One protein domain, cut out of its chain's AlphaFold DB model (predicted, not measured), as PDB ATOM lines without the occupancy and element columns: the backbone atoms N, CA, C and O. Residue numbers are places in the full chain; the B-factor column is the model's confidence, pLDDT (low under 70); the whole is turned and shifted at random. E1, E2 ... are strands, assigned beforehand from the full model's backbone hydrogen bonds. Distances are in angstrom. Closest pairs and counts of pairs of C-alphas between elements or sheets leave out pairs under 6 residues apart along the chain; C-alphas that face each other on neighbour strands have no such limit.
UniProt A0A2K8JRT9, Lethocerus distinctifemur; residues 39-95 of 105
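What this domain is: This is residues 39 to 95 of the 105 residues of a protein of Lethocerus distinctifemur (UniProt A0A2K8JRT9). There is little regular structure: loops surround a small sheet, in which the hairpin E1 and E2 has E3 beside E2, and E4 folds back near the end of E3. The 57 printed residues hold four named strands, E1 to E4 in chain order, with 14 residues, and no named helix: all strand. The sheet, E1, E2, E3, is mixed. The whole is compact, radius of gyration of the C-alphas 10.6 A, spanning 28 by 22 by 16 A.

How they stand to each other: E1, residues 49 to 51, is antiparallel to E2, residues 62 to 66, at 127 degrees; N 49 and O 64 are 2.8 A apart. E2 is parallel to E3, residues 86 to 88, at 31 degrees, with N 65 and O 86 at 2.8 A. Pairing is staggered: E2 pairs with E1 over 62 to 64 and with E3 over 64 to 66. E4, residues 93 to 95, pairs with no named strand; its closest C-alpha pair with E3 is Leu 88 and Cys 95, 7.4 A.

Where its parts are: E1 begins at C-alpha 49 (24.213, -37.491, 8.352) and measures 6.4 A, E2 12.9 A, E3 6.2 A and E4 6.8 A, ending at C-alpha 95 (40.170, -33.313, 16.911).

The domain as a whole: The farthest C-alphas, Thr 41 and Phe 70, are 28.8 A apart. The printed part has no cut; the link E2 to E3, residues 67 to 85, is long. Residues 76 to 84 have pLDDT under 70.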
ATOM      1  N   SER A  39      25.957 -25.316  -0.231       84.75
ATOM      2  CA  SER A  39      25.719 -26.308   0.820       84.75
ATOM      3  C   SER A  39      25.026 -27.551   0.302       84.75
ATOM      4  O   SER A  39      24.160 -27.446  -0.571       84.75
ATOM      5  N   PRO A  40      25.380 -28.725   0.853       86.00
ATOM      6  CA  PRO A  40      24.711 -29.954   0.495       86.00
ATOM      7  C   PRO A  40      23.243 -29.892   0.915       86.00
ATOM      8  O   PRO A  40      22.900 -29.278   1.925       86.00
ATOM      9  N   THR A  41      22.380 -30.564   0.164       88.06
ATOM     10  CA  THR A  41      21.035 -30.930   0.606       88.06
ATOM     11  C   THR A  41      21.093 -32.248   1.387       88.06
ATOM     12  O   THR A  41      22.073 -32.992   1.265       88.06
ATOM     13  N   PRO A  42      20.061 -32.589   2.180       87.50
ATOM     14  CA  PRO A  42      20.027 -33.859   2.906       87.50
ATOM     15  C   PRO A  42      20.238 -35.085   2.008       87.50
ATOM     16  O   PRO A  42      20.911 -36.032   2.401       87.50
ATOM     17  N   GLU A  43      19.724 -35.049   0.778       88.19
ATOM     18  CA  GLU A  43      19.832 -36.134  -0.204       88.19
ATOM     19  C   GLU A  43      21.245 -36.266  -0.792       88.19
ATOM     20  O   GLU A  43      21.605 -37.319  -1.317       88.19
ATOM     21  N   GLN A  44      22.056 -35.206  -0.715       86.81
ATOM     22  CA  GLN A  44      23.443 -35.201  -1.185       86.81
ATOM     23  C   GLN A  44      24.411 -35.814  -0.162       86.81
ATOM     24  O   GLN A  44      25.537 -36.160  -0.521       86.81
ATOM     25  N   CYS A  45      23.980 -36.012   1.086       86.69
ATOM     26  CA  CYS A  45      24.766 -36.688   2.113       86.69
ATOM     27  C   CYS A  45      24.662 -38.212   1.971       86.69
ATOM     28  O   CYS A  45      23.931 -38.871   2.705       86.69
ATOM     29  N   GLN A  46      25.407 -38.776   1.015       83.56
ATOM     30  CA  GLN A  46      25.472 -40.233   0.819       83.56
ATOM     31  C   GLN A  46      26.241 -40.948   1.937       83.56
ATOM     32  O   GLN A  46      25.956 -42.101   2.251       83.56
ATOM     33  N   GLU A  47      27.203 -40.254   2.546       79.31
ATOM     34  CA  GLU A  47      28.003 -40.751   3.659       79.31
ATOM     35  C   GLU A  47      27.769 -39.878   4.897       79.31
ATOM     36  O   GLU A  47      28.007 -38.669   4.877       79.31
ATOM     37  N   GLY A  48      27.311 -40.501   5.986       84.88
ATOM     38  CA  GLY A  48      27.062 -39.823   7.258       84.88
ATOM     39  C   GLY A  48      25.637 -39.282   7.406       84.88
ATOM     40  O   GLY A  48      24.676 -39.908   6.963       84.88
ATOM     41  N   PHE A  49      25.492 -38.151   8.096       88.88
ATOM     42  CA  PHE A  49      24.213 -37.491   8.352       88.88
ATOM     43  C   PHE A  49      24.263 -36.012   7.967       88.88
ATOM     44  O   PHE A  49      25.317 -35.381   7.978       88.88
ATOM     45  N   TYR A  50      23.103 -35.457   7.633       89.50
ATOM     46  CA  TYR A  50      22.959 -34.036   7.348       89.50
ATOM     47  C   TYR A  50      22.919 -33.231   8.650       89.50
ATOM     48  O   TYR A  50      22.047 -33.452   9.492       89.50
ATOM     49  N   ASP A  51      23.844 -32.286   8.795       87.69
ATOM     50  CA  ASP A  51      23.863 -31.321   9.886       87.69
ATOM     51  C   ASP A  51      23.523 -29.927   9.335       87.69
ATOM     52  O   ASP A  51      24.347 -29.333   8.631       87.69
ATOM     53  N   PRO A  52      22.335 -29.368   9.637       85.56
ATOM     54  CA  PRO A  52      21.942 -28.043   9.159       85.56
ATOM     55  C   PRO A  52      22.836 -26.910   9.692       85.56
ATOM     56  O   PRO A  52      22.793 -25.811   9.142       85.56
ATOM     57  N   ALA A  53      23.638 -27.164  10.730       85.12
ATOM     58  CA  ALA A  53      24.545 -26.210  11.359       85.12
ATOM     59  C   ALA A  53      25.987 -26.751  11.443       85.12
ATOM     60  O   ALA A  53      26.733 -26.405  12.359       85.12
ATOM     61  N   GLY A  54      26.396 -27.599  10.497       77.75
ATOM     62  CA  GLY A  54      27.704 -28.253  10.563       77.75
ATOM     63  C   GLY A  54      28.890 -27.384  10.115       77.75
ATOM     64  O   GLY A  54      30.039 -27.685  10.439       77.75
ATOM     65  N   SER A  55      28.663 -26.272   9.406       77.94
ATOM     66  CA  SER A  55      29.762 -25.390   8.986       77.94
ATOM     67  C   SER A  55      30.316 -24.518  10.128       77.94
ATOM     68  O   SER A  55      29.809 -24.496  11.253       77.94
ATOM     69  N   LYS A  56      31.388 -23.758   9.846       76.25
ATOM     70  CA  LYS A  56      31.981 -22.821  10.812       76.25
ATOM     71  C   LYS A  56      30.904 -21.898  11.399       76.25
ATOM     72  O   LYS A  56      30.177 -21.237  10.661       76.25
ATOM     73  N   CYS A  57      30.852 -21.829  12.730       79.81
ATOM     74  CA  CYS A  57      29.875 -21.040  13.488       79.81
ATOM     75  C   CYS A  57      28.403 -21.434  13.266       79.81
ATOM     76  O   CYS A  57      27.519 -20.666  13.637       79.81
ATOM     77  N   GLY A  58      28.137 -22.606  12.684       83.00
ATOM     78  CA  GLY A  58      26.785 -23.107  12.449       83.00
ATOM     79  C   GLY A  58      25.998 -22.344  11.389       83.00
ATOM     80  O   GLY A  58      24.774 -22.308  11.447       83.00
ATOM     81  N   CYS A  59      26.682 -21.698  10.444       84.75
ATOM     82  CA  CYS A  59      26.027 -20.810   9.484       84.75
ATOM     83  C   CYS A  59      25.395 -21.530   8.298       84.75
ATOM     84  O   CYS A  59      24.419 -21.040   7.740       84.75
ATOM     85  N   CYS A  60      25.973 -22.658   7.892       85.94
ATOM     86  CA  CYS A  60      25.553 -23.401   6.719       85.94
ATOM     87  C   CYS A  60      25.434 -24.896   7.029       85.94
ATOM     88  O   CYS A  60      26.174 -25.406   7.881       85.94
ATOM     89  N   PRO A  61      24.589 -25.608   6.270       86.62
ATOM     90  CA  PRO A  61      24.552 -27.054   6.320       86.62
ATOM     91  C   PRO A  61      25.858 -27.705   5.869       86.62
ATOM     92  O   PRO A  61      26.552 -27.176   4.994       86.62
ATOM     93  N   SER A  62      26.132 -28.894   6.401       87.06
ATOM     94  CA  SER A  62      27.152 -29.814   5.896       87.06
ATOM     95  C   SER A  62      26.733 -31.273   6.069       87.06
ATOM     96  O   SER A  62      25.883 -31.603   6.893       87.06
ATOM     97  N   CYS A  63      27.374 -32.169   5.321       86.50
ATOM     98  CA  CYS A  63      27.313 -33.602   5.598       86.50
ATOM     99  C   CYS A  63      28.376 -33.949   6.631       86.50
ATOM    100  O   CYS A  63      29.518 -33.518   6.491       86.50
ATOM    101  N   THR A  64      28.021 -34.729   7.639       86.75
ATOM    102  CA  THR A  64      28.876 -35.001   8.789       86.75
ATOM    103  C   THR A  64      29.014 -36.498   9.016       86.75
ATOM    104  O   THR A  64      28.037 -37.239   8.966       86.75
ATOM    105  N   VAL A  65      30.227 -36.953   9.320       89.69
ATOM    106  CA  VAL A  65      30.512 -38.343   9.680       89.69
ATOM    107  C   VAL A  65      31.280 -38.402  10.994       89.69
ATOM    108  O   VAL A  65      32.201 -37.620  11.234       89.69
ATOM    109  N   THR A  66      30.898 -39.342  11.856       89.88
ATOM    110  CA  THR A  66      31.603 -39.599  13.113       89.88
ATOM    111  C   THR A  66      32.731 -40.586  12.871       89.88
ATOM    112  O   THR A  66      32.510 -41.704  12.405       89.88
ATOM    113  N   MET A  67      33.940 -40.185  13.232       92.12
ATOM    114  CA  MET A  67      35.146 -40.978  13.051       92.12
ATOM    115  C   MET A  67      35.467 -41.778  14.313       92.12
ATOM    116  O   MET A  67      35.181 -41.322  15.422       92.12
ATOM    117  N   PRO A  68      36.084 -42.965  14.190       91.56
ATOM    118  CA  PRO A  68      36.586 -43.689  15.350       91.56
ATOM    119  C   PRO A  68      37.711 -42.908  16.043       91.56
ATOM    120  O   PRO A  68      38.323 -42.004  15.467       91.56
ATOM    121  N   MET A  69      38.033 -43.290  17.282       91.38
ATOM    122  CA  MET A  69      39.228 -42.765  17.950       91.38
ATOM    123  C   MET A  69      40.473 -43.040  17.106       91.38
ATOM    124  O   MET A  69      40.596 -44.094  16.485       91.38
ATOM    125  N   PHE A  70      41.377 -42.065  17.077       91.50
ATOM    126  CA  PHE A  70      42.565 -41.998  16.221       91.50
ATOM    127  C   PHE A  70      42.284 -41.934  14.710       91.50
ATOM    128  O   PHE A  70      43.233 -41.861  13.929       91.50
ATOM    129  N   GLY A  71      41.010 -41.912  14.299       89.25
ATOM    130  CA  GLY A  71      40.591 -41.644  12.927       89.25
ATOM    131  C   GLY A  71      40.843 -40.193  12.522       89.25
ATOM    132  O   GLY A  71      40.973 -39.312  13.375       89.25
ATOM    133  N   GLU A  72      40.926 -39.955  11.213       90.38
ATOM    134  CA  GLU A  72      41.161 -38.625  10.644       90.38
ATOM    135  C   GLU A  72      39.937 -37.728  10.811       90.38
ATOM    136  O   GLU A  72      38.838 -38.108  10.426       90.38
ATOM    137  N   CYS A  73      40.126 -36.531  11.353       88.50
ATOM    138  CA  CYS A  73      39.057 -35.575  11.618       88.50
ATOM    139  C   CYS A  73      39.387 -34.189  11.075       88.50
ATOM    140  O   CYS A  73      40.550 -33.819  10.906       88.50
ATOM    141  N   SER A  74      38.338 -33.403  10.862       83.06
ATOM    142  CA  SER A  74      38.438 -31.999  10.488       83.06
ATOM    143  C   SER A  74      38.330 -31.145  11.747       83.06
ATOM    144  O   SER A  74      37.455 -31.367  12.585       83.06
ATOM    145  N   LYS A  75      39.194 -30.136  11.900       70.19
ATOM    146  CA  LYS A  75      38.968 -29.116  12.931       70.19
ATOM    147  C   LYS A  75      37.678 -28.369  12.596       70.19
ATOM    148  O   LYS A  75      37.496 -27.947  11.452       70.19
ATOM    149  N   ASN A  76      36.802 -28.203  13.587       59.53
ATOM    150  CA  ASN A  76      35.545 -27.470  13.429       59.53
ATOM    151  C   ASN A  76      35.817 -26.103  12.778       59.53
ATOM    152  O   ASN A  76      36.495 -25.256  13.359       59.53
ATOM    153  N   GLY A  77      35.305 -25.907  11.562       53.16
ATOM    154  CA  GLY A  77      35.434 -24.660  10.809       53.16
ATOM    155  C   GLY A  77      36.666 -24.508   9.908       53.16
ATOM    156  O   GLY A  77      36.876 -23.416   9.385       53.16
ATOM    157  N   GLU A  78      37.462 -25.563   9.691       52.00
ATOM    158  CA  GLU A  78      38.556 -25.560   8.702       52.00
ATOM    159  C   GLU A  78      38.121 -26.062   7.311       52.00
ATOM    160  O   GLU A  78      38.913 -26.055   6.370       52.00
ATOM    161  N   THR A  79      36.853 -26.440   7.127       52.12
ATOM    162  CA  THR A  79      36.316 -26.700   5.789       52.12
ATOM    163  C   THR A  79      36.120 -25.370   5.065       52.12
ATOM    164  O   THR A  79      35.149 -24.641   5.236       52.12
ATOM    165  N   SER A  80      37.119 -25.039   4.250       43.81
ATOM    166  CA  SER A  80      37.123 -23.950   3.261       43.81
ATOM    167  C   SER A  80      35.980 -24.026   2.259       43.81
ATOM    168  O   SER A  80      35.700 -23.053   1.563       43.81
ATOM    169  N   SER A  81      35.405 -25.213   2.136       48.50
ATOM    170  CA  SER A  81      34.626 -25.641   0.997       48.50
ATOM    171  C   SER A  81      33.278 -26.093   1.527       48.50
ATOM    172  O   SER A  81      33.187 -27.028   2.319       48.50
ATOM    173  N   VAL A  82      32.224 -25.425   1.070       54.50
ATOM    174  CA  VAL A  82      30.831 -25.642   1.486       54.50
ATOM    175  C   VAL A  82      30.326 -27.058   1.112       54.50
ATOM    176  O   VAL A  82      29.266 -27.480   1.554       54.50
ATOM    177  N   SER A  83      31.124 -27.836   0.370       54.28
ATOM    178  CA  SER A  83      30.802 -29.183  -0.122       54.28
ATOM    179  C   SER A  83      31.678 -30.312   0.453       54.28
ATOM    180  O   SER A  83      31.607 -31.433  -0.044       54.28
ATOM    181  N   GLU A  84      32.520 -30.064   1.463       67.44
ATOM    182  CA  GLU A  84      33.316 -31.134   2.093       67.44
ATOM    183  C   GLU A  84      32.565 -31.817   3.245       67.44
ATOM    184  O   GLU A  84      31.946 -31.154   4.079       67.44
ATOM    185  N   ILE A  85      32.657 -33.153   3.314       75.75
ATOM    186  CA  ILE A  85      32.137 -33.940   4.440       75.75
ATOM    187  C   ILE A  85      32.932 -33.589   5.702       75.75
ATOM    188  O   ILE A  85      34.155 -33.763   5.761       75.75
ATOM    189  N   LEU A  86      32.232 -33.128   6.733       82.56
ATOM    190  CA  LEU A  86      32.802 -32.815   8.029       82.56
ATOM    191  C   LEU A  86      33.051 -34.100   8.823       82.56
ATOM    192  O   LEU A  86      32.131 -34.847   9.151       82.56
ATOM    193  N   ARG A  87      34.312 -34.353   9.161       87.69
ATOM    194  CA  ARG A  87      34.712 -35.514   9.961       87.69
ATOM    195  C   ARG A  87      34.829 -35.119  11.427       87.69
ATOM    196  O   ARG A  87      35.793 -34.453  11.803       87.69
ATOM    197  N   LEU A  88      33.863 -35.524  12.244       87.00
ATOM    198  CA  LEU A  88      33.813 -35.217  13.672       87.00
ATOM    199  C   LEU A  88      34.330 -36.370  14.527       87.00
ATOM    200  O   LEU A  88      34.261 -37.538  14.151       87.00
ATOM    201  N   CYS A  89      34.809 -36.027  15.718       89.75
ATOM    202  CA  CYS A  89      35.176 -37.014  16.723       89.75
ATOM    203  C   CYS A  89      33.966 -37.476  17.544       89.75
ATOM    204  O   CYS A  89      32.972 -36.754  17.633       89.75
ATOM    205  N   PRO A  90      34.039 -38.663  18.175       88.81
ATOM    206  CA  PRO A  90      32.993 -39.142  19.074       88.81
ATOM    207  C   PRO A  90      32.830 -38.202  20.275       88.81
ATOM    208  O   PRO A  90      33.734 -37.437  20.590       88.81
ATOM    209  N   SER A  91      31.730 -38.327  21.021       85.31
ATOM    210  CA  SER A  91      31.355 -37.427  22.130       85.31
ATOM    211  C   SER A  91      32.410 -37.244  23.237       85.31
ATOM    212  O   SER A  91      32.346 -36.278  23.985       85.31
ATOM    213  N   LEU A  92      33.372 -38.166  23.358       86.25
ATOM    214  CA  LEU A  92      34.475 -38.122  24.329       86.25
ATOM    215  C   LEU A  92      35.839 -37.860  23.672       86.25
ATOM    216  O   LEU A  92      36.880 -38.159  24.259       86.25
ATOM    217  N   GLY A  93      35.840 -37.365  22.436       89.31
ATOM    218  CA  GLY A  93      37.035 -37.116  21.652       89.31
ATOM    219  C   GLY A  93      37.136 -35.678  21.165       89.31
ATOM    220  O   GLY A  93      36.139 -34.994  20.955       89.31
ATOM    221  N   VAL A  94      38.367 -35.234  20.945       90.56
ATOM    222  CA  VAL A  94      38.700 -33.942  20.345       90.56
ATOM    223  C   VAL A  94      39.541 -34.150  19.102       90.56
ATOM    224  O   VAL A  94      40.389 -35.042  19.059       90.56
ATOM    225  N   CYS A  95      39.328 -33.308  18.095       88.25
ATOM    226  CA  CYS A  95      40.170 -33.313  16.911       88.25
ATOM    227  C   CYS A  95      41.479 -32.573  17.204       88.25
ATOM    228  O   CYS A  95      41.517 -31.341  17.246       88.25
TER     229      CYS A  95